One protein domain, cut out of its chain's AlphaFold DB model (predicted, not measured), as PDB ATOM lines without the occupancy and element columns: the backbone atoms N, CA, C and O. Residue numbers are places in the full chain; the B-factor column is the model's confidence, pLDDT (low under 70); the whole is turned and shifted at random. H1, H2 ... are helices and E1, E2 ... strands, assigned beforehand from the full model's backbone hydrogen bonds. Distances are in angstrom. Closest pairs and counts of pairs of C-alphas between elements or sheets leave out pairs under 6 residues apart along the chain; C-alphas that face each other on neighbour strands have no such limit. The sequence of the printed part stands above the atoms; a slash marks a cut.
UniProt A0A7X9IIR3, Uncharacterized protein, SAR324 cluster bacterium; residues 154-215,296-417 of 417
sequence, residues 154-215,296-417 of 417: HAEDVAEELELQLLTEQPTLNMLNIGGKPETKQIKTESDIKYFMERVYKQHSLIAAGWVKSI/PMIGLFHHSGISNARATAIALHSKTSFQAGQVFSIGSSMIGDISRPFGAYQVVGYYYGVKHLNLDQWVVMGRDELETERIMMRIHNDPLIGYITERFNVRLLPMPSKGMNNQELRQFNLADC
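This is residues 154 to 215 and 296 to 417 of the 417 residues of an uncharacterized protein of SAR324 cluster bacterium (UniProt A0A7X9IIR3). Look for three layers, a four-stranded sheet with H4 and H5 over one face and H3 over the other. At one end of the elongated outline sits a smaller part, the hairpin E1-E2 with H1 and H2, tied in through H4 and H6; H7 makes the other end. The printed part has 184 residues, in order H1 E1 E2 H2 E3 H3 E4 H4 E5 H5 H6 E6 H7, with sheet order E4 E3 E5 E6, parallel, and E1 E2, antiparallel. The class is mixed, and the whole is compact, with a radius of gyration of the C-alphas of 17.4 A and spans of 58 by 33 by 27 A.

Begin at H1, residues 154 to 169; its residues 155 to 162 alone touch H4, residues 344 to 355, closest at the C-alphas of Ala 159 and Val 348, 6.2 A. In the hairpin of E1, residues 172 to 175, and E2, residues 183 to 186, find N 173 and O 185 2.8 A apart. H2, residues 190 to 201, is close to H1 but not clearly touching, with the C-alphas of Leu 167 and Glu 190 closest at 7.4 A. Next come E3, residues 298 to 302, E4, residues 327 to 331, E5, residues 361 to 365, and E6, residues 395 to 398; within hydrogen-bond range are N 330 and O 300, 2.8 A, N 301 and O 363, 2.8 A, and N 397 and O 362, 2.8 A. H3, residues 309 to 317, is on this sheet at a height of 8.7 A; H4 and H5, residues 369 to 381, are on the opposite face at 10.0 A and 8.6 A. E3, H3, E4 and E5, H5, H6, E6 are strand-helix-strand units, parallel neighbour strands with helices between; E4, H4, E5 is a split one, with E3 between its strands; the three crossovers are right-handed. H6, residues 383 to 391, touches H4 at a shallow tilt of 4 degrees, the same way, closest at the C-alphas of Val 347 and Ile 385, 6.1 A. It touches H5 only at the corner; its C-alpha 383 is 5.7 A from that of Asn 174 in E1. H7, residues 406 to 414, only just touches H3, with 3 pairs of C-alphas within 8 A, the closest being Ala 315 and Phe 412, 6.6 A. In the seven helices every O i to N i+4 pair is within hydrogen-bond range.

Find C-alpha 154 at (-52.733, 37.891, -11.166); H1 runs 22.9 A from there. H5 spans 18.1 A, H4 16.3 A and H2 15.5 A; H7 ends at C-alpha 414, (-18.674, 23.295, -4.141).

The C-alphas farthest apart, of Ser 191 and Cys 417, are 58.7 A apart. Residues 216 to 295 are not printed; C-alphas 215 and 296 stand 21.8 A apart across the cut. The link E4 to H4 is long, 12 residues. Confidence is under 70 at residues 177 to 180 and 402 to 417.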
ATOM      1  N   HIS A 154     -51.692  38.475 -10.314       94.44
ATOM      2  CA  HIS A 154     -52.733  37.891 -11.166       94.44
ATOM      3  C   HIS A 154     -53.331  36.619 -10.538       94.44
ATOM      4  O   HIS A 154     -53.689  35.667 -11.227       94.44
ATOM      5  N   ALA A 155     -53.359  36.536  -9.204       95.62
ATOM      6  CA  ALA A 155     -53.792  35.324  -8.509       95.62
ATOM      7  C   ALA A 155     -55.280  35.012  -8.729       95.62
ATOM      8  O   ALA A 155     -55.643  33.842  -8.845       95.62
ATOM      9  N   GLU A 156     -56.126  36.043  -8.792       96.56
ATOM     10  CA  GLU A 156     -57.556  35.897  -9.093       96.56
ATOM     11  C   GLU A 156     -57.773  35.400 -10.525       96.56
ATOM     12  O   GLU A 156     -58.579  34.495 -10.708       96.56
ATOM     13  N   ASP A 157     -56.985  35.877 -11.497       97.12
ATOM     14  CA  ASP A 157     -57.045  35.407 -12.890       97.12
ATOM     15  C   ASP A 157     -56.758  33.892 -12.965       97.12
ATOM     16  O   ASP A 157     -57.486  33.121 -13.590       97.12
ATOM     17  N   VAL A 158     -55.726  33.427 -12.250       96.88
ATOM     18  CA  VAL A 158     -55.382  31.994 -12.176       96.88
ATOM     19  C   VAL A 158     -56.470  31.184 -11.459       96.88
ATOM     20  O   VAL A 158     -56.733  30.037 -11.826       96.88
ATOM     21  N   ALA A 159     -57.103  31.754 -10.431       97.62
ATOM     22  CA  ALA A 159     -58.207  31.112  -9.724       97.62
ATOM     23  C   ALA A 159     -59.459  30.990 -10.610       97.62
ATOM     24  O   ALA A 159     -60.097  29.937 -10.607       97.62
ATOM     25  N   GLU A 160     -59.778  32.022 -11.393       97.94
ATOM     26  CA  GLU A 160     -60.887  32.019 -12.354       97.94
ATOM     27  C   GLU A 160     -60.662  30.959 -13.438       97.94
ATOM     28  O   GLU A 160     -61.567  30.190 -13.768       97.94
ATOM     29  N   GLU A 161     -59.429  30.829 -13.933       98.06
ATOM     30  CA  GLU A 161     -59.075  29.766 -14.872       98.06
ATOM     31  C   GLU A 161     -59.299  28.358 -14.298       98.06
ATOM     32  O   GLU A 161     -59.779  27.474 -15.015       98.06
ATOM     33  N   LEU A 162     -58.948  28.132 -13.025       98.25
ATOM     34  CA  LEU A 162     -59.184  26.852 -12.355       98.25
ATOM     35  C   LEU A 162     -60.688  26.567 -12.230       98.25
ATOM     36  O   LEU A 162     -61.122  25.452 -12.516       98.25
ATOM     37  N   GLU A 163     -61.494  27.560 -11.852       97.88
ATOM     38  CA  GLU A 163     -62.955  27.421 -11.794       97.88
ATOM     39  C   GLU A 163     -63.563  27.088 -13.149       97.88
ATOM     40  O   GLU A 163     -64.347  26.143 -13.263       97.88
ATOM     41  N   LEU A 164     -63.178  27.832 -14.188       98.19
ATOM     42  CA  LEU A 164     -63.660  27.603 -15.542       98.19
ATOM     43  C   LEU A 164     -63.312  26.189 -16.012       98.19
ATOM     44  O   LEU A 164     -64.134  25.525 -16.647       98.19
ATOM     45  N   GLN A 165     -62.122  25.698 -15.663       98.06
ATOM     46  CA  GLN A 165     -61.716  24.330 -15.965       98.06
ATOM     47  C   GLN A 165     -62.608  23.304 -15.251       98.06
ATOM     48  O   GLN A 165     -63.094  22.376 -15.898       98.06
ATOM     49  N   LEU A 166     -62.891  23.490 -13.957       98.19
ATOM     50  CA  LEU A 166     -63.796  22.615 -13.203       98.19
ATOM     51  C   LEU A 166     -65.213  22.598 -13.802       98.19
ATOM     52  O   LEU A 166     -65.818  21.535 -13.917       98.19
ATOM     53  N   LEU A 167     -65.740  23.751 -14.222       98.12
ATOM     54  CA  LEU A 167     -67.064  23.850 -14.851       98.12
ATOM     55  C   LEU A 167     -67.108  23.227 -16.251       98.12
ATOM     56  O   LEU A 167     -68.125  22.654 -16.642       98.12
ATOM     57  N   THR A 168     -66.013  23.335 -17.002       98.06
ATOM     58  CA  THR A 168     -65.915  22.813 -18.371       98.06
ATOM     59  C   THR A 168     -65.762  21.296 -18.375       98.06
ATOM     60  O   THR A 168     -66.432  20.605 -19.136       98.06
ATOM     61  N   GLU A 169     -64.887  20.767 -17.522       97.88
ATOM     62  CA  GLU A 169     -64.568  19.336 -17.485       97.88
ATOM     63  C   GLU A 169     -65.535  18.529 -16.620       97.88
ATOM     64  O   GLU A 169     -65.633  17.313 -16.769       97.88
ATOM     65  N   GLN A 170     -66.254  19.206 -15.725       97.81
ATOM     66  CA  GLN A 170     -67.237  18.628 -14.815       97.81
ATOM     67  C   GLN A 170     -66.735  17.391 -14.049       97.81
ATOM     68  O   GLN A 170     -67.405  16.344 -14.051       97.81
ATOM     69  N   PRO A 171     -65.554  17.470 -13.398       97.44
ATOM     70  CA  PRO A 171     -64.959  16.321 -12.742       97.44
ATOM     71  C   PRO A 171     -65.791  15.886 -11.532       97.44
ATOM     72  O   PRO A 171     -66.488  16.680 -10.891       97.44
ATOM     73  N   THR A 172     -65.668  14.607 -11.189       96.00
ATOM     74  CA  THR A 172     -66.121  14.079  -9.902       96.00
ATOM     75  C   THR A 172     -64.973  14.170  -8.913       96.00
ATOM     76  O   THR A 172     -63.986  13.454  -9.047       96.00
ATOM     77  N   LEU A 173     -65.101  15.054  -7.925       93.62
ATOM     78  CA  LEU A 173     -64.083  15.278  -6.905       93.62
ATOM     79  C   LEU A 173     -64.354  14.420  -5.669       93.62
ATOM     80  O   LEU A 173     -65.480  14.369  -5.163       93.62
ATOM     81  N   ASN A 174     -63.301  13.783  -5.159       88.50
ATOM     82  CA  ASN A 174     -63.329  13.042  -3.904       88.50
ATOM     83  C   ASN A 174     -63.168  14.014  -2.736       88.50
ATOM     84  O   ASN A 174     -62.069  14.465  -2.440       88.50
ATOM     85  N   MET A 175     -64.259  14.328  -2.046       84.69
ATOM     86  CA  MET A 175     -64.246  15.102  -0.809       84.69
ATOM     87  C   MET A 175     -63.938  14.155   0.348       84.69
ATOM     88  O   MET A 175     -64.831  13.652   1.041       84.69
ATOM     89  N   LEU A 176     -62.651  13.881   0.551       71.19
ATOM     90  CA  LEU A 176     -62.203  13.214   1.764       71.19
ATOM     91  C   LEU A 176     -62.428  14.168   2.927       71.19
ATOM     92  O   LEU A 176     -61.701  15.133   3.150       71.19
ATOM     93  N   ASN A 177     -63.518  13.925   3.641       60.62
ATOM     94  CA  ASN A 177     -63.868  14.722   4.788       60.62
ATOM     95  C   ASN A 177     -62.855  14.387   5.884       60.62
ATOM     96  O   ASN A 177     -62.831  13.264   6.389       60.62
ATOM     97  N   ILE A 178     -62.001  15.340   6.239       56.25
ATOM     98  CA  ILE A 178     -61.126  15.215   7.403       56.25
ATOM     99  C   ILE A 178     -62.014  14.916   8.616       56.25
ATOM    100  O   ILE A 178     -62.782  15.767   9.064       56.25
ATOM    101  N   GLY A 179     -61.940  13.684   9.122       53.00
ATOM    102  CA  GLY A 179     -62.745  13.217  10.254       53.00
ATOM    103  C   GLY A 179     -64.200  12.835   9.935       53.00
ATOM    104  O   GLY A 179     -64.968  12.602  10.866       53.00
ATOM    105  N   GLY A 180     -64.602  12.748   8.661       63.59
ATOM    106  CA  GLY A 180     -65.958  12.364   8.245       63.59
ATOM    107  C   GLY A 180     -65.995  11.220   7.228       63.59
ATOM    108  O   GLY A 180     -64.970  10.661   6.848       63.59
ATOM    109  N   LYS A 181     -67.203  10.858   6.772       70.38
ATOM    110  CA  LYS A 181     -67.362   9.874   5.690       70.38
ATOM    111  C   LYS A 181     -66.853  10.463   4.366       70.38
ATOM    112  O   LYS A 181     -67.187  11.617   4.087       70.38
ATOM    113  N   PRO A 182     -66.106   9.689   3.559       78.25
ATOM    114  CA  PRO A 182     -65.784  10.064   2.189       78.25
ATOM    115  C   PRO A 182     -67.060  10.364   1.403       78.25
ATOM    116  O   PRO A 182     -68.029   9.605   1.468       78.25
ATOM    117  N   GLU A 183     -67.053  11.469   0.672       87.00
ATOM    118  CA  GLU A 183     -68.144  11.886  -0.200       87.00
ATOM    119  C   GLU A 183     -67.564  12.238  -1.569       87.00
ATOM    120  O   GLU A 183     -66.448  12.739  -1.665       87.00
ATOM    121  N   THR A 184     -68.302  11.983  -2.644       90.25
ATOM    122  CA  THR A 184     -67.904  12.387  -3.996       90.25
ATOM    123  C   THR A 184     -68.891  13.406  -4.532       90.25
ATOM    124  O   THR A 184     -70.101  13.195  -4.428       90.25
ATOM    125  N   LYS A 185     -68.399  14.476  -5.154       91.88
ATOM    126  CA  LYS A 185     -69.240  15.517  -5.745       91.88
ATOM    127  C   LYS A 185     -68.819  15.776  -7.183       91.88
ATOM    128  O   LYS A 185     -67.682  16.154  -7.437       91.88
ATOM    129  N   GLN A 186     -69.749  15.596  -8.118       96.44
ATOM    130  CA  GLN A 186     -69.562  16.070  -9.485       96.44
ATOM    131  C   GLN A 186     -69.808  17.578  -9.547       96.44
ATOM    132  O   GLN A 186     -70.835  18.053  -9.053       96.44
ATOM    133  N   ILE A 187     -68.886  18.314 -10.161       97.69
ATOM    134  CA  ILE A 187     -69.031  19.750 -10.405       97.69
ATOM    135  C   ILE A 187     -69.784  19.945 -11.720       97.69
ATOM    136  O   ILE A 187     -69.283  19.560 -12.764       97.69
ATOM    137  N   LYS A 188     -70.992  20.514 -11.698       97.75
ATOM    138  CA  LYS A 188     -71.751  20.850 -12.923       97.75
ATOM    139  C   LYS A 188     -72.058  22.335 -13.030       97.75
ATOM    140  O   LYS A 188     -72.311  22.847 -14.114       97.75
ATOM    141  N   THR A 189     -72.093  23.007 -11.887       97.88
ATOM    142  CA  THR A 189     -72.531  24.390 -11.740       97.88
ATOM    143  C   THR A 189     -71.668  25.116 -10.713       97.88
ATOM    144  O   THR A 189     -71.014  24.492  -9.876       97.88
ATOM    145  N   GLU A 190     -71.728  26.447 -10.705       96.75
ATOM    146  CA  GLU A 190     -71.108  27.257  -9.648       96.75
ATOM    147  C   GLU A 190     -71.619  26.898  -8.246       96.75
ATOM    148  O   GLU A 190     -70.870  26.958  -7.272       96.75
ATOM    149  N   SER A 191     -72.890  26.501  -8.121       97.50
ATOM    150  CA  SER A 191     -73.453  26.049  -6.847       97.50
ATOM    151  C   SER A 191     -72.753  24.794  -6.328       97.50
ATOM    152  O   SER A 191     -72.593  24.653  -5.116       97.50
ATOM    153  N   ASP A 192     -72.291  23.913  -7.219       96.81
ATOM    154  CA  ASP A 192     -71.509  22.740  -6.832       96.81
ATOM    155  C   ASP A 192     -70.108  23.130  -6.348       96.81
ATOM    156  O   ASP A 192     -69.636  22.541  -5.377       96.81
ATOM    157  N   ILE A 193     -69.484  24.147  -6.959       96.44
ATOM    158  CA  ILE A 193     -68.204  24.706  -6.495       96.44
ATOM    159  C   ILE A 193     -68.375  25.331  -5.110       96.44
ATOM    160  O   ILE A 193     -67.629  24.984  -4.204       96.44
ATOM    161  N   LYS A 194     -69.378  26.194  -4.902       96.31
ATOM    162  CA  LYS A 194     -69.637  26.814  -3.585       96.31
ATOM    163  C   LYS A 194     -69.883  25.763  -2.506       96.31
ATOM    164  O   LYS A 194     -69.297  25.835  -1.432       96.31
ATOM    165  N   TYR A 195     -70.705  24.759  -2.817       94.12
ATOM    166  CA  TYR A 195     -70.938  23.629  -1.923       94.12
ATOM    167  C   TYR A 195     -69.626  22.914  -1.581       94.12
ATOM    168  O   TYR A 195     -69.312  22.701  -0.414       94.12
ATOM    169  N   PHE A 196     -68.827  22.579  -2.590       93.31
ATOM    170  CA  PHE A 196     -67.535  21.929  -2.411       93.31
ATOM    171  C   PHE A 196     -66.572  22.765  -1.544       93.31
ATOM    172  O   PHE A 196     -65.999  22.249  -0.580       93.31
ATOM    173  N   MET A 197     -66.457  24.067  -1.823       94.81
ATOM    174  CA  MET A 197     -65.629  25.016  -1.075       94.81
ATOM    175  C   MET A 197     -66.049  25.121   0.394       94.81
ATOM    176  O   MET A 197     -65.197  25.119   1.288       94.81
ATOM    177  N   GLU A 198     -67.352  25.130   0.669       92.88
ATOM    178  CA  GLU A 198     -67.885  25.167   2.031       92.88
ATOM    179  C   GLU A 198     -67.587  23.865   2.780       92.88
ATOM    180  O   GLU A 198     -67.179  23.875   3.945       92.88
ATOM    181  N   ARG A 199     -67.758  22.722   2.115       90.44
ATOM    182  CA  ARG A 199     -67.576  21.408   2.738       90.44
ATOM    183  C   ARG A 199     -66.113  21.116   3.045       90.44
ATOM    184  O   ARG A 199     -65.823  20.706   4.174       90.44
ATOM    185  N   VAL A 200     -65.217  21.361   2.089       90.94
ATOM    186  CA  VAL A 200     -63.796  20.989   2.171       90.94
ATOM    187  C   VAL A 200     -62.954  22.100   2.796       90.94
ATOM    188  O   VAL A 200     -62.280  21.864   3.796       90.94
ATOM    189  N   TYR A 201     -63.034  23.321   2.264       91.88
ATOM    190  CA  TYR A 201     -62.150  24.437   2.637       91.88
ATOM    191  C   TYR A 201     -62.777  25.416   3.642       91.88
ATOM    192  O   TYR A 201     -62.131  26.386   4.046       91.88
ATOM    193  N   LYS A 202     -64.026  25.164   4.064       92.06
ATOM    194  CA  LYS A 202     -64.811  26.022   4.973       92.06
ATOM    195  C   LYS A 202     -64.958  27.454   4.450       92.06
ATOM    196  O   LYS A 202     -64.887  28.409   5.217       92.06
ATOM    197  N   GLN A 203     -65.146  27.591   3.136       94.00
ATOM    198  CA  GLN A 203     -65.337  28.874   2.460       94.00
ATOM    199  C   GLN A 203     -66.734  28.964   1.852       94.00
ATOM    200  O   GLN A 203     -67.159  28.062   1.144       94.00
ATOM    201  N   HIS A 204     -67.428  30.078   2.076       93.75
ATOM    202  CA  HIS A 204     -68.776  30.316   1.536       93.75
ATOM    203  C   HIS A 204     -68.767  31.012   0.164       93.75
ATOM    204  O   HIS A 204     -69.781  31.549  -0.284       93.75
ATOM    205  N   SER A 205     -67.610  31.046  -0.493       94.62
ATOM    206  CA  SER A 205     -67.376  31.728  -1.759       94.62
ATOM    207  C   SER A 205     -67.016  30.750  -2.879       94.62
ATOM    208  O   SER A 205     -66.851  29.551  -2.656       94.62
ATOM    209  N   LEU A 206     -66.865  31.279  -4.094       95.69
ATOM    210  CA  LEU A 206     -66.072  30.614  -5.128       95.69
ATOM    211  C   LEU A 206     -64.562  30.751  -4.800       95.69
ATOM    212  O   LEU A 206     -64.186  31.433  -3.839       95.69
ATOM    213  N   ILE A 207     -63.704  30.098  -5.580       95.75
ATOM    214  CA  ILE A 207     -62.236  30.151  -5.475       95.75
ATOM    215  C   ILE A 207     -61.738  31.583  -5.771       95.75
ATOM    216  O   ILE A 207     -61.115  32.212  -4.915       95.75
ATOM    217  N   ALA A 208     -62.058  32.125  -6.945       94.50
ATOM    218  CA  ALA A 208     -61.700  33.459  -7.414       94.50
ATOM    219  C   ALA A 208     -62.510  34.552  -6.709       94.50
ATOM    220  O   ALA A 208     -61.979  35.595  -6.348       94.50
ATOM    221  N   ALA A 209     -63.792  34.301  -6.429       90.88
ATOM    222  CA  ALA A 209     -64.677  35.293  -5.819       90.88
ATOM    223  C   ALA A 209     -64.721  35.212  -4.281       90.88
ATOM    224  O   ALA A 209     -65.809  35.180  -3.706       90.88
ATOM    225  N   GLY A 210     -63.565  35.179  -3.604       87.19
ATOM    226  CA  GLY A 210     -63.493  35.358  -2.144       87.19
ATOM    227  C   GLY A 210     -62.424  34.556  -1.403       87.19
ATOM    228  O   GLY A 210     -62.039  34.965  -0.306       87.19
ATOM    229  N   TRP A 211     -61.915  33.463  -1.979       94.81
ATOM    230  CA  TRP A 211     -60.886  32.643  -1.327       94.81
ATOM    231  C   TRP A 211     -59.462  33.110  -1.656       94.81
ATOM    232  O   TRP A 211     -58.585  33.097  -0.791       94.81
ATOM    233  N   VAL A 212     -59.252  33.560  -2.892       95.56
ATOM    234  CA  VAL A 212     -57.975  34.048  -3.425       95.56
ATOM    235  C   VAL A 212     -58.100  35.537  -3.732       95.56
ATOM    236  O   VAL A 212     -59.156  35.991  -4.162       95.56
ATOM    237  N   LYS A 213     -57.032  36.304  -3.497       95.25
ATOM    238  CA  LYS A 213     -56.932  37.717  -3.878       95.25
ATOM    239  C   LYS A 213     -55.605  37.986  -4.562       95.25
ATOM    240  O   LYS A 213     -54.584  37.416  -4.177       95.25
ATOM    241  N   SER A 214     -55.606  38.883  -5.538       96.06
ATOM    242  CA  SER A 214     -54.379  39.317  -6.198       96.06
ATOM    243  C   SER A 214     -53.619  40.344  -5.367       96.06
ATOM    244  O   SER A 214     -54.191  41.112  -4.589       96.06
ATOM    245  N   ILE A 215     -52.300  40.385  -5.553       95.31
ATOM    246  CA  ILE A 215     -51.476  41.456  -5.000       95.31
ATOM    247  C   ILE A 215     -51.722  42.734  -5.802       95.31
ATOM    248  O   ILE A 215     -51.343  42.826  -6.966       95.31
ATOM    249  N   PRO A 296     -38.777  27.279 -14.255       94.44
ATOM    250  CA  PRO A 296     -38.330  26.193 -13.398       94.44
ATOM    251  C   PRO A 296     -38.326  24.873 -14.156       94.44
ATOM    252  O   PRO A 296     -39.140  24.646 -15.046       94.44
ATOM    253  N   MET A 297     -37.392  24.010 -13.776       94.56
ATOM    254  CA  MET A 297     -37.303  22.656 -14.307       94.56
ATOM    255  C   MET A 297     -38.117  21.660 -13.485       94.56
ATOM    256  O   MET A 297     -38.479  20.609 -13.995       94.56
ATOM    257  N   ILE A 298     -38.370  21.969 -12.210       96.25
ATOM    258  CA  ILE A 298     -39.062  21.066 -11.296       96.25
ATOM    259  C   ILE A 298     -39.860  21.838 -10.245       96.25
ATOM    260  O   ILE A 298     -39.466  22.928  -9.808       96.25
ATOM    261  N   GLY A 299     -40.987  21.264  -9.834       97.69
ATOM    262  CA  GLY A 299     -41.727  21.709  -8.660       97.69
ATOM    263  C   GLY A 299     -41.254  21.016  -7.379       97.69
ATOM    264  O   GLY A 299     -40.652  19.944  -7.421       97.69
ATOM    265  N   LEU A 300     -41.515  21.612  -6.218       97.75
ATOM    266  CA  LEU A 300     -41.121  21.056  -4.924       97.75
ATOM    267  C   LEU A 300     -42.202  21.285  -3.867       97.75
ATOM    268  O   LEU A 300     -42.507  22.430  -3.548       97.75
ATOM    269  N   PHE A 301     -42.688  20.208  -3.255       97.81
ATOM    270  CA  PHE A 301     -43.356  20.233  -1.955       97.81
ATOM    271  C   PHE A 301     -42.350  19.870  -0.862       97.81
ATOM    272  O   PHE A 301     -41.726  18.812  -0.944       97.81
ATOM    273  N   HIS A 302     -42.174  20.712   0.161       96.06
ATOM    274  CA  HIS A 302     -41.198  20.424   1.217       96.06
ATOM    275  C   HIS A 302     -41.613  20.856   2.626       96.06
ATOM    276  O   HIS A 302     -42.325  21.844   2.816       96.06
ATOM    277  N   HIS A 303     -41.110  20.147   3.638       94.00
ATOM    278  CA  HIS A 303     -41.180  20.608   5.025       94.00
ATOM    279  C   HIS A 303     -40.230  21.807   5.237       94.00
ATOM    280  O   HIS A 303     -39.084  21.794   4.777       94.00
ATOM    281  N   SER A 304     -40.669  22.857   5.936       90.69
ATOM    282  CA  SER A 304     -39.877  24.092   6.129       90.69
ATOM    283  C   SER A 304     -38.653  23.927   7.036       90.69
ATOM    284  O   SER A 304     -37.691  24.689   6.961       90.69
ATOM    285  N   GLY A 305     -38.658  22.886   7.868       86.06
ATOM    286  CA  GLY A 305     -37.511  22.451   8.672       86.06
ATOM    287  C   GLY A 305     -36.353  21.818   7.884       86.06
ATOM    288  O   GLY A 305     -35.346  21.477   8.496       86.06
ATOM    289  N   ILE A 306     -36.471  21.634   6.563       87.19
ATOM    290  CA  ILE A 306     -35.370  21.144   5.722       87.19
ATOM    291  C   ILE A 306     -34.556  22.337   5.216       87.19
ATOM    292  O   ILE A 306     -35.023  23.120   4.385       87.19
ATOM    293  N   SER A 307     -33.314  22.455   5.680       83.00
ATOM    294  CA  SER A 307     -32.379  23.465   5.183       83.00
ATOM    295  C   SER A 307     -32.085  23.257   3.694       83.00
ATOM    296  O   SER A 307     -31.870  22.132   3.247       83.00
ATOM    297  N   ASN A 308     -32.049  24.347   2.922       86.75
ATOM    298  CA  ASN A 308     -31.696  24.345   1.496       86.75
ATOM    299  C   ASN A 308     -32.507  23.361   0.621       86.75
ATOM    300  O   ASN A 308     -31.990  22.866  -0.378       86.75
ATOM    301  N   ALA A 309     -33.788  23.117   0.937       90.56
ATOM    302  CA  ALA A 309     -34.631  22.123   0.255       90.56
ATOM    303  C   ALA A 309     -34.608  22.207  -1.289       90.56
ATOM    304  O   ALA A 309     -34.566  21.177  -1.959       90.56
ATOM    305  N   ARG A 310     -34.565  23.418  -1.869       92.75
ATOM    306  CA  ARG A 310     -34.431  23.608  -3.329       92.75
ATOM    307  C   ARG A 310     -33.113  23.055  -3.878       92.75
ATOM    308  O   ARG A 310     -33.118  22.376  -4.898       92.75
ATOM    309  N   ALA A 311     -31.999  23.322  -3.199       90.19
ATOM    310  CA  ALA A 311     -30.698  22.815  -3.619       90.19
ATOM    311  C   ALA A 311     -30.619  21.291  -3.464       90.19
ATOM    312  O   ALA A 311     -30.153  20.611  -4.373       90.19
ATOM    313  N   THR A 312     -31.160  20.755  -2.367       89.19
ATOM    314  CA  THR A 312     -31.284  19.308  -2.144       89.19
ATOM    315  C   THR A 312     -32.100  18.639  -3.252       89.19
ATOM    316  O   THR A 312     -31.691  17.603  -3.772       89.19
ATOM    317  N   ALA A 313     -33.215  19.248  -3.670       91.19
ATOM    318  CA  ALA A 313     -34.040  18.731  -4.758       91.19
ATOM    319  C   ALA A 313     -33.262  18.650  -6.082       91.19
ATOM    320  O   ALA A 313     -33.309  17.617  -6.742       91.19
ATOM    321  N   ILE A 314     -32.496  19.686  -6.446       91.75
ATOM    322  CA  ILE A 314     -31.669  19.669  -7.666       91.75
ATOM    323  C   ILE A 314     -30.527  18.655  -7.573       91.75
ATOM    324  O   ILE A 314     -30.300  17.905  -8.525       91.75
ATOM    325  N   ALA A 315     -29.844  18.581  -6.430       86.75
ATOM    326  CA  ALA A 315     -28.764  17.622  -6.222       86.75
ATOM    327  C   ALA A 315     -29.260  16.172  -6.376       86.75
ATOM    328  O   ALA A 315     -28.602  15.359  -7.023       86.75
ATOM    329  N   LEU A 316     -30.443  15.857  -5.842       81.31
ATOM    330  CA  LEU A 316     -31.034  14.520  -5.930       81.31
ATOM    331  C   LEU A 316     -31.637  14.213  -7.302       81.31
ATOM    332  O   LEU A 316     -31.460  13.112  -7.822       81.31
ATOM    333  N   HIS A 317     -32.363  15.166  -7.880       86.44
ATOM    334  CA  HIS A 317     -33.097  14.953  -9.121       86.44
ATOM    335  C   HIS A 317     -32.187  14.997 -10.352       86.44
ATOM    336  O   HIS A 317     -32.248  14.112 -11.205       86.44
ATOM    337  N   SER A 318     -31.335  16.018 -10.440       83.81
ATOM    338  CA  SER A 318     -30.554  16.320 -11.644       83.81
ATOM    339  C   SER A 318     -29.061  16.065 -11.481       83.81
ATOM    340  O   SER A 318     -28.357  16.019 -12.485       83.81
ATOM    341  N   LYS A 319     -28.571  15.868 -10.247       83.00
ATOM    342  CA  LYS A 319     -27.137  15.704  -9.937       83.00
ATOM    343  C   LYS A 319     -26.280  16.874 -10.431       83.00
ATOM    344  O   LYS A 319     -25.118  16.697 -10.788       83.00
ATOM    345  N   THR A 320     -26.864  18.068 -10.458       83.94
ATOM    346  CA  THR A 320     -26.207  19.315 -10.864       83.94
ATOM    347  C   THR A 320     -26.125  20.288  -9.696       83.94
ATOM    348  O   THR A 320     -26.816  20.133  -8.689       83.94
ATOM    349  N   SER A 321     -25.321  21.339  -9.848       85.25
ATOM    350  CA  SER A 321     -25.340  22.470  -8.925       85.25
ATOM    351  C   SER A 321     -26.677  23.215  -8.988       85.25
ATOM    352  O   SER A 321     -27.208  23.441 -10.080       85.25
ATOM    353  N   PHE A 322     -27.166  23.666  -7.838       87.81
ATOM    354  CA  PHE A 322     -28.330  24.544  -7.757       87.81
ATOM    355  C   PHE A 322     -28.032  25.953  -8.293       87.81
ATOM    356  O   PHE A 322     -26.997  26.547  -7.982       87.81
ATOM    357  N   GLN A 323     -28.982  26.500  -9.047       88.88
ATOM    358  CA  GLN A 323     -29.013  27.871  -9.548       88.88
ATOM    359  C   GLN A 323     -30.404  28.476  -9.324       88.88
ATOM    360  O   GLN A 323     -31.417  27.765  -9.330       88.88
ATOM    361  N   ALA A 324     -30.467  29.801  -9.171       89.06
ATOM    362  CA  ALA A 324     -31.739  30.510  -9.157       89.06
ATOM    363  C   ALA A 324     -32.590  30.188 -10.397       89.06
ATOM    364  O   ALA A 324     -32.082  29.994 -11.501       89.06
ATOM    365  N   GLY A 325     -33.908  30.147 -10.213       91.00
ATOM    366  CA  GLY A 325     -34.864  29.905 -11.290       91.00
ATOM    367  C   GLY A 325     -35.129  28.430 -11.600       91.00
ATOM    368  O   GLY A 325     -35.997  28.160 -12.420       91.00
ATOM    369  N   GLN A 326     -34.444  27.474 -10.956       93.75
ATOM    370  CA  GLN A 326     -34.614  26.043 -11.254       93.75
ATOM    371  C   GLN A 326     -35.805  25.382 -10.540       93.75
ATOM    372  O   GLN A 326     -36.434  24.496 -11.113       93.75
ATOM    373  N   VAL A 327     -36.133  25.790  -9.308       95.38
ATOM    374  CA  VAL A 327     -37.125  25.087  -8.468       95.38
ATOM    375  C   VAL A 327     -38.242  26.020  -8.030       95.38
ATOM    376  O   VAL A 327     -37.991  26.949  -7.266       95.38
ATOM    377  N   PHE A 328     -39.474  25.737  -8.447       96.50
ATOM    378  CA  PHE A 328     -40.675  26.384  -7.910       96.50
ATOM    379  C   PHE A 328     -41.150  25.617  -6.672       96.50
ATOM    380  O   PHE A 328     -41.344  24.407  -6.750       96.50
ATOM    381  N   SER A 329     -41.300  26.276  -5.517       95.88
ATOM    382  CA  SER A 329     -41.476  25.559  -4.242       95.88
ATOM    383  C   SER A 329     -42.709  25.965  -3.445       95.88
ATOM    384  O   SER A 329     -42.963  27.142  -3.218       95.88
ATOM    385  N   ILE A 330     -43.419  24.977  -2.915       96.75
ATOM    386  CA  ILE A 330     -44.467  25.114  -1.906       96.75
ATOM    387  C   ILE A 330     -43.942  24.441  -0.641       96.75
ATOM    388  O   ILE A 330     -43.561  23.271  -0.664       96.75
ATOM    389  N   GLY A 331     -43.871  25.175   0.465       94.62
ATOM    390  CA  GLY A 331     -43.206  24.667   1.659       94.62
ATOM    391  C   GLY A 331     -43.792  25.198   2.946       94.62
ATOM    392  O   GLY A 331     -44.030  26.397   3.060       94.62
ATOM    393  N   SER A 332     -44.009  24.292   3.899       93.56
ATOM    394  CA  SER A 332     -44.584  24.599   5.208       93.56
ATOM    395  C   SER A 332     -44.219  23.537   6.243       93.56
ATOM    396  O   SER A 332     -43.986  22.386   5.883       93.56
ATOM    397  N   SER A 333     -44.195  23.873   7.534       91.81
ATOM    398  CA  SER A 333     -44.095  22.868   8.603       91.81
ATOM    399  C   SER A 333     -45.363  22.008   8.693       91.81
ATOM    400  O   SER A 333     -45.326  20.867   9.140       91.81
ATOM    401  N   MET A 334     -46.488  22.531   8.200       91.88
ATOM    402  CA  MET A 334     -47.784  21.854   8.150       91.88
ATOM    403  C   MET A 334     -47.993  21.060   6.864       91.88
ATOM    404  O   MET A 334     -49.080  20.532   6.644       91.88
ATOM    405  N   ILE A 335     -46.995  20.977   5.978       94.12
ATOM    406  CA  ILE A 335     -47.167  20.417   4.632       94.12
ATOM    407  C   ILE A 335     -47.627  18.946   4.648       94.12
ATOM    408  O   ILE A 335     -48.405  18.542   3.789       94.12
ATOM    409  N   GLY A 336     -47.224  18.179   5.665       91.88
ATOM    410  CA  GLY A 336     -47.601  16.775   5.862       91.88
ATOM    411  C   GLY A 336     -48.822  16.544   6.760       91.88
ATOM    412  O   GLY A 336     -49.068  15.401   7.140       91.88
ATOM    413  N   ASP A 337     -49.560  17.590   7.151       92.06
ATOM    414  CA  ASP A 337     -50.769  17.441   7.966       92.06
ATOM    415  C   ASP A 337     -51.937  16.912   7.120       92.06
ATOM    416  O   ASP A 337     -52.658  17.665   6.465       92.06
ATOM    417  N   ILE A 338     -52.130  15.593   7.153       90.19
ATOM    418  CA  ILE A 338     -53.209  14.895   6.439       90.19
ATOM    419  C   ILE A 338     -54.611  15.242   6.962       90.19
ATOM    420  O   ILE A 338     -55.605  14.867   6.345       90.19
ATOM    421  N   SER A 339     -54.707  15.933   8.103       87.50
ATOM    422  CA  SER A 339     -55.976  16.364   8.686       87.50
ATOM    423  C   SER A 339     -56.430  17.735   8.182       87.50
ATOM    424  O   SER A 339     -57.390  18.291   8.700       87.50
ATOM    425  N   ARG A 340     -55.758  18.336   7.197       88.31
ATOM    426  CA  ARG A 340     -56.143  19.647   6.655       88.31
ATOM    427  C   ARG A 340     -55.982  19.663   5.137       88.31
ATOM    428  O   ARG A 340     -54.991  19.126   4.635       88.31
ATOM    429  N   PRO A 341     -56.897  20.301   4.388       91.75
ATOM    430  CA  PRO A 341     -56.664  20.517   2.968       91.75
ATOM    431  C   PRO A 341     -55.544  21.557   2.784       91.75
ATOM    432  O   PRO A 341     -55.122  22.210   3.747       91.75
ATOM    433  N   PHE A 342     -55.018  21.699   1.573       94.06
ATOM    434  CA  PHE A 342     -54.062  22.753   1.234       94.06
ATOM    435  C   PHE A 342     -54.743  24.130   1.235       94.06
ATOM    436  O   PHE A 342     -55.927  24.270   0.929       94.06
ATOM    437  N   GLY A 343     -53.990  25.166   1.607       93.94
ATOM    438  CA  GLY A 343     -54.476  26.545   1.606       93.94
ATOM    439  C   GLY A 343     -54.658  27.107   0.191       93.94
ATOM    440  O   GLY A 343     -54.079  26.604  -0.773       93.94
ATOM    441  N   ALA A 344     -55.409  28.208   0.073       95.00
ATOM    442  CA  ALA A 344     -55.765  28.842  -1.205       95.00
ATOM    443  C   ALA A 344     -54.555  29.052  -2.130       95.00
ATOM    444  O   ALA A 344     -54.539  28.623  -3.282       95.00
ATOM    445  N   TYR A 345     -53.499  29.667  -1.597       95.81
ATOM    446  CA  TYR A 345     -52.310  30.020  -2.371       95.81
ATOM    447  C   TYR A 345     -51.364  28.838  -2.609       95.81
ATOM    448  O   TYR A 345     -50.546  28.894  -3.522       95.81
ATOM    449  N   GLN A 346     -51.501  27.744  -1.853       96.06
ATOM    450  CA  GLN A 346     -50.836  26.481  -2.179       96.06
ATOM    451  C   GLN A 346     -51.530  25.818  -3.376       96.06
ATOM    452  O   GLN A 346     -50.850  25.394  -4.306       96.06
ATOM    453  N   VAL A 347     -52.870  25.810  -3.399       97.00
ATOM    454  CA  VAL A 347     -53.668  25.287  -4.521       97.00
ATOM    455  C   VAL A 347     -53.443  26.093  -5.796       97.00
ATOM    456  O   VAL A 347     -53.054  25.530  -6.818       97.00
ATOM    457  N   VAL A 348     -53.619  27.414  -5.737       96.50
ATOM    458  CA  VAL A 348     -53.414  28.296  -6.897       96.50
ATOM    459  C   VAL A 348     -51.952  28.300  -7.340       96.50
ATOM    460  O   VAL A 348     -51.677  28.238  -8.535       96.50
ATOM    461  N   GLY A 349     -51.003  28.307  -6.398       96.06
ATOM    462  CA  GLY A 349     -49.579  28.206  -6.711       96.06
ATOM    463  C   GLY A 349     -49.220  26.892  -7.412       96.06
ATOM    464  O   GLY A 349     -48.455  26.908  -8.375       96.06
ATOM    465  N   TYR A 350     -49.799  25.767  -6.980       97.81
ATOM    466  CA  TYR A 350     -49.602  24.467  -7.623       97.81
ATOM    467  C   TYR A 350     -50.216  24.433  -9.024       97.81
ATOM    468  O   TYR A 350     -49.525  24.079  -9.978       97.81
ATOM    469  N   TYR A 351     -51.466  24.887  -9.173       98.06
ATOM    470  CA  TYR A 351     -52.124  24.999 -10.478       98.06
ATOM    471  C   TYR A 351     -51.316  25.863 -11.452       98.06
ATOM    472  O   TYR A 351     -51.082  25.457 -12.588       98.06
ATOM    473  N   TYR A 352     -50.817  27.015 -10.993       97.00
ATOM    474  CA  TYR A 352     -49.939  27.879 -11.777       97.00
ATOM    475  C   TYR A 352     -48.651  27.165 -12.199       97.00
ATOM    476  O   TYR A 352     -48.289  27.183 -13.376       97.00
ATOM    477  N   GLY A 353     -47.967  26.504 -11.261       96.38
ATOM    478  CA  GLY A 353     -46.742  25.764 -11.560       96.38
ATOM    479  C   GLY A 353     -46.965  24.667 -12.605       96.38
ATOM    480  O   GLY A 353     -46.200  24.552 -13.559       96.38
ATOM    481  N   VAL A 354     -48.046  23.904 -12.478       97.62
ATOM    482  CA  VAL A 354     -48.374  22.816 -13.406       97.62
ATOM    483  C   VAL A 354     -48.800  23.355 -14.775       97.62
ATOM    484  O   VAL A 354     -48.206  22.995 -15.787       97.62
ATOM    485  N   LYS A 355     -49.793  24.248 -14.826       96.88
ATOM    486  CA  LYS A 355     -50.404  24.706 -16.085       96.88
ATOM    487  C   LYS A 355     -49.577  25.761 -16.816       96.88
ATOM    488  O   LYS A 355     -49.420  25.683 -18.029       96.88
ATOM    489  N   HIS A 356     -49.070  26.761 -16.100       95.44
ATOM    490  CA  HIS A 356     -48.442  27.943 -16.707       95.44
ATOM    491  C   HIS A 356     -46.918  27.846 -16.771       95.44
ATOM    492  O   HIS A 356     -46.307  28.426 -17.670       95.44
ATOM    493  N   LEU A 357     -46.295  27.101 -15.851       95.38
ATOM    494  CA  LEU A 357     -44.856  26.811 -15.899       95.38
ATOM    495  C   LEU A 357     -44.539  25.449 -16.537       95.38
ATOM    496  O   LEU A 357     -43.366  25.155 -16.749       95.38
ATOM    497  N   ASN A 358     -45.563  24.671 -16.914       96.69
ATOM    498  CA  ASN A 358     -45.449  23.334 -17.511       96.69
ATOM    499  C   ASN A 358     -44.645  22.353 -16.640       96.69
ATOM    500  O   ASN A 358     -43.857  21.562 -17.157       96.69
ATOM    501  N   LEU A 359     -44.811  22.427 -15.315       97.25
ATOM    502  CA  LEU A 359     -44.156  21.511 -14.384       97.25
ATOM    503  C   LEU A 359     -44.937  20.201 -14.284       97.25
ATOM    504  O   LEU A 359     -45.902  20.095 -13.526       97.25
ATOM    505  N   ASP A 360     -44.476  19.196 -15.019       96.75
ATOM    506  CA  ASP A 360     -44.999  17.828 -15.006       96.75
ATOM    507  C   ASP A 360     -44.311  16.927 -13.963       96.75
ATOM    508  O   ASP A 360     -44.761  15.810 -13.714       96.75
ATOM    509  N   GLN A 361     -43.243  17.407 -13.319       97.25
ATOM    510  CA  GLN A 361     -42.518  16.706 -12.261       97.25
ATOM    511  C   GLN A 361     -42.434  17.548 -10.991       97.25
ATOM    512  O   GLN A 361     -42.084  18.731 -11.028       97.25
ATOM    513  N   TRP A 362     -42.732  16.917  -9.854       97.88
ATOM    514  CA  TRP A 362     -42.698  17.556  -8.542       97.88
ATOM    515  C   TRP A 362     -42.002  16.664  -7.522       97.88
ATOM    516  O   TRP A 362     -42.446  15.552  -7.246       97.88
ATOM    517  N   VAL A 363     -40.918  17.161  -6.931       97.12
ATOM    518  CA  VAL A 363     -40.282  16.513  -5.781       97.12
ATOM    519  C   VAL A 363     -41.161  16.691  -4.551       97.12
ATOM    520  O   VAL A 363     -41.692  17.774  -4.309       97.12
ATOM    521  N   VAL A 364     -41.270  15.639  -3.746       97.50
ATOM    522  CA  VAL A 364     -41.949  15.670  -2.451       97.50
ATOM    523  C   VAL A 364     -40.944  15.294  -1.372       97.50
ATOM    524  O   VAL A 364     -40.384  14.202  -1.407       97.50
ATOM    525  N   MET A 365     -40.688  16.214  -0.440       95.50
ATOM    526  CA  MET A 365     -39.579  16.113   0.510       95.50
ATOM    527  C   MET A 365     -40.024  16.361   1.956       95.50
ATOM    528  O   MET A 365     -40.275  17.494   2.372       95.50
ATOM    529  N   GLY A 366     -40.084  15.289   2.744       94.38
ATOM    530  CA  GLY A 366     -40.233  15.338   4.199       94.38
ATOM    531  C   GLY A 366     -38.891  15.274   4.938       94.38
ATOM    532  O   GLY A 366     -37.838  14.983   4.359       94.38
ATOM    533  N   ARG A 367     -38.914  15.528   6.253       90.25
ATOM    534  CA  ARG A 367     -37.761  15.328   7.154       90.25
ATOM    535  C   ARG A 367     -37.283  13.878   7.169       90.25
ATOM    536  O   ARG A 367     -36.115  13.619   7.431       90.25
ATOM    537  N   ASP A 368     -38.179  12.944   6.882       90.81
ATOM    538  CA  ASP A 368     -37.928  11.515   6.750       90.81
ATOM    539  C   ASP A 368     -38.898  10.883   5.733       90.81
ATOM    540  O   ASP A 368     -39.710  11.572   5.103       90.81
ATOM    541  N   GLU A 369     -38.773   9.570   5.532       92.38
ATOM    542  CA  GLU A 369     -39.634   8.778   4.644       92.38
ATOM    543  C   GLU A 369     -41.105   8.868   5.054       92.38
ATOM    544  O   GLU A 369     -41.951   9.181   4.221       92.38
ATOM    545  N   LEU A 370     -41.403   8.718   6.347       94.06
ATOM    546  CA  LEU A 370     -42.772   8.757   6.863       94.06
ATOM    547  C   LEU A 370     -43.438  10.117   6.630       94.06
ATOM    548  O   LEU A 370     -44.620  10.192   6.306       94.06
ATOM    549  N   GLU A 371     -42.713  11.219   6.818       94.56
ATOM    550  CA  GLU A 371     -43.229  12.548   6.509       94.56
ATOM    551  C   GLU A 371     -43.408  12.749   5.007       94.56
ATOM    552  O   GLU A 371     -44.414  13.321   4.597       94.56
ATOM    553  N   THR A 372     -42.492  12.233   4.188       96.06
ATOM    554  CA  THR A 372     -42.622  12.270   2.727       96.06
ATOM    555  C   THR A 372     -43.891  11.545   2.273       96.06
ATOM    556  O   THR A 372     -44.672  12.098   1.498       96.06
ATOM    557  N   GLU A 373     -44.160  10.359   2.818       95.81
ATOM    558  CA  GLU A 373     -45.387   9.597   2.566       95.81
ATOM    559  C   GLU A 373     -46.646  10.342   3.022       95.81
ATOM    560  O   GLU A 373     -47.635  10.373   2.291       95.81
ATOM    561  N   ARG A 374     -46.623  10.995   4.193       95.62
ATOM    562  CA  ARG A 374     -47.755  11.820   4.651       95.62
ATOM    563  C   ARG A 374     -48.032  12.993   3.712       95.62
ATOM    564  O   ARG A 374     -49.195  13.278   3.441       95.62
ATOM    565  N   ILE A 375     -46.993  13.654   3.196       96.94
ATOM    566  CA  ILE A 375     -47.158  14.745   2.222       96.94
ATOM    567  C   ILE A 375     -47.775  14.207   0.931       96.94
ATOM    568  O   ILE A 375     -48.759  14.765   0.455       96.94
ATOM    569  N   MET A 376     -47.252  13.097   0.402       96.69
ATOM    570  CA  MET A 376     -47.810  12.421  -0.777       96.69
ATOM    571  C   MET A 376     -49.286  12.066  -0.574       96.69
ATOM    572  O   MET A 376     -50.130  12.372  -1.413       96.69
ATOM    573  N   MET A 377     -49.614  11.472   0.573       94.94
ATOM    574  CA  MET A 377     -50.983  11.123   0.936       94.94
ATOM    575  C   MET A 377     -51.883  12.358   0.979       94.94
ATOM    576  O   MET A 377     -52.991  12.318   0.457       94.94
ATOM    577  N   ARG A 378     -51.412  13.471   1.550       94.56
ATOM    578  CA  ARG A 378     -52.166  14.728   1.561       94.56
ATOM    579  C   ARG A 378     -52.388  15.274   0.149       94.56
ATOM    580  O   ARG A 378     -53.491  15.717  -0.133       94.56
ATOM    581  N   ILE A 379     -51.381  15.231  -0.728       95.88
ATOM    582  CA  ILE A 379     -51.492  15.668  -2.134       95.88
ATOM    583  C   ILE A 379     -52.593  14.882  -2.853       95.88
ATOM    584  O   ILE A 379     -53.434  15.482  -3.513       95.88
ATOM    585  N   HIS A 380     -52.626  13.559  -2.683       93.12
ATOM    586  CA  HIS A 380     -53.665  12.715  -3.277       93.12
ATOM    587  C   HIS A 380     -55.042  12.906  -2.634       93.12
ATOM    588  O   HIS A 380     -56.059  12.778  -3.311       93.12
ATOM    589  N   ASN A 381     -55.081  13.198  -1.334       91.19
ATOM    590  CA  ASN A 381     -56.332  13.297  -0.592       91.19
ATOM    591  C   ASN A 381     -56.979  14.686  -0.645       91.19
ATOM    592  O   ASN A 381     -58.174  14.812  -0.369       91.19
ATOM    593  N   ASP A 382     -56.215  15.731  -0.958       94.00
ATOM    594  CA  ASP A 382     -56.769  17.057  -1.188       94.00
ATOM    595  C   ASP A 382     -57.501  17.080  -2.536       94.00
ATOM    596  O   ASP A 382     -56.895  16.749  -3.557       94.00
ATOM    597  N   PRO A 383     -58.785  17.467  -2.596       94.06
ATOM    598  CA  PRO A 383     -59.548  17.255  -3.818       94.06
ATOM    599  C   PRO A 383     -59.130  18.171  -4.976       94.06
ATOM    600  O   PRO A 383     -59.237  17.750  -6.125       94.06
ATOM    601  N   LEU A 384     -58.660  19.400  -4.711       96.38
ATOM    602  CA  LEU A 384     -58.195  20.294  -5.781       96.38
ATOM    603  C   LEU A 384     -56.773  19.939  -6.211       96.38
ATOM    604  O   LEU A 384     -56.519  19.810  -7.405       96.38
ATOM    605  N   ILE A 385     -55.849  19.739  -5.268       96.81
ATOM    606  CA  ILE A 385     -54.472  19.334  -5.588       96.81
ATOM    607  C   ILE A 385     -54.453  17.956  -6.263       96.81
ATOM    608  O   ILE A 385     -53.739  17.771  -7.253       96.81
ATOM    609  N   GLY A 386     -55.249  17.006  -5.775       95.94
ATOM    610  CA  GLY A 386     -55.406  15.675  -6.355       95.94
ATOM    611  C   GLY A 386     -55.943  15.749  -7.781       95.94
ATOM    612  O   GLY A 386     -55.311  15.217  -8.694       95.94
ATOM    613  N   TYR A 387     -57.018  16.517  -8.005       97.25
ATOM    614  CA  TYR A 387     -57.542  16.774  -9.350       97.25
ATOM    615  C   TYR A 387     -56.483  17.371 -10.283       97.25
ATOM    616  O   TYR A 387     -56.307  16.870 -11.388       97.25
ATOM    617  N   ILE A 388     -55.740  18.398  -9.851       98.38
ATOM    618  CA  ILE A 388     -54.666  19.004 -10.657       98.38
ATOM    619  C   ILE A 388     -53.594  17.955 -10.992       98.38
ATOM    620  O   ILE A 388     -53.165  17.844 -12.139       98.38
ATOM    621  N   THR A 389     -53.187  17.154 -10.009       98.00
ATOM    622  CA  THR A 389     -52.159  16.117 -10.181       98.00
ATOM    623  C   THR A 389     -52.580  15.087 -11.227       98.00
ATOM    624  O   THR A 389     -51.819  14.796 -12.149       98.00
ATOM    625  N   GLU A 390     -53.806  14.573 -11.134       97.00
ATOM    626  CA  GLU A 390     -54.341  13.578 -12.067       97.00
ATOM    627  C   GLU A 390     -54.577  14.175 -13.457       97.00
ATOM    628  O   GLU A 390     -54.146  13.620 -14.470       97.00
ATOM    629  N   ARG A 391     -55.216  15.346 -13.516       97.12
ATOM    630  CA  ARG A 391     -55.626  15.994 -14.764       97.12
ATOM    631  C   ARG A 391     -54.452  16.362 -15.664       97.12
ATOM    632  O   ARG A 391     -54.577  16.313 -16.891       97.12
ATOM    633  N   PHE A 392     -53.340  16.771 -15.069       97.88
ATOM    634  CA  PHE A 392     -52.136  17.162 -15.799       97.88
ATOM    635  C   PHE A 392     -51.068  16.064 -15.817       97.88
ATOM    636  O   PHE A 392     -49.966  16.309 -16.299       97.88
ATOM    637  N   ASN A 393     -51.393  14.850 -15.345       97.56
ATOM    638  CA  ASN A 393     -50.477  13.709 -15.281       97.56
ATOM    639  C   ASN A 393     -49.146  14.058 -14.585       97.56
ATOM    640  O   ASN A 393     -48.058  13.738 -15.070       97.56
ATOM    641  N   VAL A 394     -49.241  14.759 -13.454       98.12
ATOM    642  CA  VAL A 394     -48.075  15.219 -12.705       98.12
ATOM    643  C   VAL A 394     -47.408  14.037 -12.011       98.12
ATOM    644  O   VAL A 394     -48.019  13.318 -11.217       98.12
ATOM    645  N   ARG A 395     -46.112  13.859 -12.263       97.88
ATOM    646  CA  ARG A 395     -45.287  12.844 -11.616       97.88
ATOM    647  C   ARG A 395     -44.715  13.373 -10.303       97.88
ATOM    648  O   ARG A 395     -43.809  14.204 -10.290       97.88
ATOM    649  N   LEU A 396     -45.192  12.810  -9.199       97.56
ATOM    650  CA  LEU A 396     -44.657  13.063  -7.863       97.56
ATOM    651  C   LEU A 396     -43.434  12.167  -7.591       97.56
ATOM    652  O   LEU A 396     -43.481  10.953  -7.793       97.56
ATOM    653  N   LEU A 397     -42.332  12.766  -7.141       95.56
ATOM    654  CA  LEU A 397     -41.054  12.104  -6.878       95.56
ATOM    655  C   LEU A 397     -40.746  12.151  -5.371       95.56
ATOM    656  O   LEU A 397     -40.273  13.184  -4.889       95.56
ATOM    657  N   PRO A 398     -41.004  11.076  -4.606       93.50
ATOM    658  CA  PRO A 398     -40.717  11.059  -3.177       93.50
ATOM    659  C   PRO A 398     -39.202  11.052  -2.935       93.50
ATOM    660  O   PRO A 398     -38.482  10.203  -3.460       93.50
ATOM    661  N   MET A 399     -38.719  12.005  -2.140       87.88
ATOM    662  CA  MET A 399     -37.306  12.166  -1.796       87.88
ATOM    663  C   MET A 399     -37.176  12.505  -0.305       87.88
ATOM    664  O   MET A 399     -37.262  13.678   0.051       87.88
ATOM    665  N   PRO A 400     -36.988  11.528   0.598       73.75
ATOM    666  CA  PRO A 400     -36.765  11.828   2.010       73.75
ATOM    667  C   PRO A 400     -35.451  12.596   2.200       73.75
ATOM    668  O   PRO A 400     -34.437  12.280   1.581       73.75
ATOM    669  N   SER A 401     -35.442  13.594   3.089       71.62
ATOM    670  CA  SER A 401     -34.204  14.338   3.388       71.62
ATOM    671  C   SER A 401     -33.219  13.547   4.263       71.62
ATOM    672  O   SER A 401     -32.005  13.746   4.169       71.62
ATOM    673  N   LYS A 402     -33.712  12.617   5.096       61.78
ATOM    674  CA  LYS A 402     -32.881  11.718   5.909       61.78
ATOM    675  C   LYS A 402     -32.317  10.602   5.027       61.78
ATOM    676  O   LYS A 402     -33.036   9.694   4.633       61.78
ATOM    677  N   GLY A 403     -31.027  10.693   4.727       45.22
ATOM    678  CA  GLY A 403     -30.320   9.779   3.824       45.22
ATOM    679  C   GLY A 403     -29.084  10.410   3.182       45.22
ATOM    680  O   GLY A 403     -28.193   9.688   2.756       45.22
ATOM    681  N   MET A 404     -28.991  11.745   3.185       50.59
ATOM    682  CA  MET A 404     -27.824  12.484   2.695       50.59
ATOM    683  C   MET A 404     -26.956  12.953   3.862       50.59
ATOM    684  O   MET A 404     -27.443  13.590   4.802       50.59
ATOM    685  N   ASN A 405     -25.657  12.664   3.813       46.06
ATOM    686  CA  ASN A 405     -24.718  13.320   4.713       46.06
ATOM    687  C   ASN A 405     -24.425  14.743   4.181       46.06
ATOM    688  O   ASN A 405     -24.467  15.013   2.982       46.06
ATOM    689  N   ASN A 406     -24.124  15.694   5.069       46.41
ATOM    690  CA  ASN A 406     -23.810  17.071   4.656       46.41
ATOM    691  C   ASN A 406     -22.544  17.178   3.789       46.41
ATOM    692  O   ASN A 406     -22.326  18.214   3.167       46.41
ATOM    693  N   GLN A 407     -21.689  16.150   3.774       43.72
ATOM    694  CA  GLN A 407     -20.506  16.118   2.917       43.72
ATOM    695  C   GLN A 407     -20.891  15.931   1.445       43.72
ATOM    696  O   GLN A 407     -20.321  16.616   0.605       43.72
ATOM    697  N   GLU A 408     -21.894  15.110   1.138       45.72
ATOM    698  CA  GLU A 408     -22.426  14.911  -0.215       45.72
ATOM    699  C   GLU A 408     -23.077  16.199  -0.734       45.72
ATOM    700  O   GLU A 408     -22.732  16.670  -1.815       45.72
ATOM    701  N   LEU A 409     -23.925  16.855   0.068       48.44
ATOM    702  CA  LEU A 409     -24.527  18.146  -0.304       48.44
ATOM    703  C   LEU A 409     -23.479  19.260  -0.480       48.44
ATOM    704  O   LEU A 409     -23.600  20.083  -1.388       48.44
ATOM    705  N   ARG A 410     -22.421  19.277   0.343       47.94
ATOM    706  CA  ARG A 410     -21.295  20.214   0.183       47.94
ATOM    707  C   ARG A 410     -20.476  19.925  -1.070       47.94
ATOM    708  O   ARG A 410     -20.087  20.873  -1.740       47.94
ATOM    709  N   GLN A 411     -20.246  18.657  -1.412       47.72
ATOM    710  CA  GLN A 411     -19.548  18.281  -2.643       47.72
ATOM    711  C   GLN A 411     -20.308  18.761  -3.884       47.72
ATOM    712  O   GLN A 411     -19.690  19.358  -4.756       47.72
ATOM    713  N   PHE A 412     -21.638  18.630  -3.936       44.56
ATOM    714  CA  PHE A 412     -22.430  19.146  -5.067       44.56
ATOM    715  C   PHE A 412     -22.547  20.680  -5.100       44.56
ATOM    716  O   PHE A 412     -22.662  21.264  -6.177       44.56
ATOM    717  N   ASN A 413     -22.484  21.354  -3.946       40.81
ATOM    718  CA  ASN A 413     -22.522  22.819  -3.885       40.81
ATOM    719  C   ASN A 413     -21.167  23.482  -4.199       40.81
ATOM    720  O   ASN A 413     -21.168  24.614  -4.692       40.81
ATOM    721  N   LEU A 414     -20.044  22.792  -3.959       41.12
ATOM    722  CA  LEU A 414     -18.674  23.295  -4.141       41.12
ATOM    723  C   LEU A 414     -17.968  22.790  -5.413       41.12
ATOM    724  O   LEU A 414     -16.884  23.278  -5.708       41.12
ATOM    725  N   ALA A 415     -18.546  21.849  -6.167       33.53
ATOM    726  CA  ALA A 415     -17.891  21.210  -7.319       33.53
ATOM    727  C   ALA A 415     -17.590  22.119  -8.538       33.53
ATOM    728  O   ALA A 415     -17.093  21.608  -9.534       33.53
ATOM    729  N   ASP A 416     -17.817  23.435  -8.456       36.50
ATOM    730  CA  ASP A 416     -17.463  24.398  -9.517       36.50
ATOM    731  C   ASP A 416     -16.540  25.541  -9.036       36.50
ATOM    732  O   ASP A 416     -16.528  26.609  -9.651       36.50
ATOM    733  N   CYS A 417     -15.808  25.363  -7.927       33.84
ATOM    734  CA  CYS A 417     -14.750  26.297  -7.514       33.84
ATOM    735  C   CYS A 417     -13.389  25.909  -8.095       33.84
ATOM    736  O   CYS A 417     -12.962  24.755  -7.856       33.84
TER     737      CYS A 417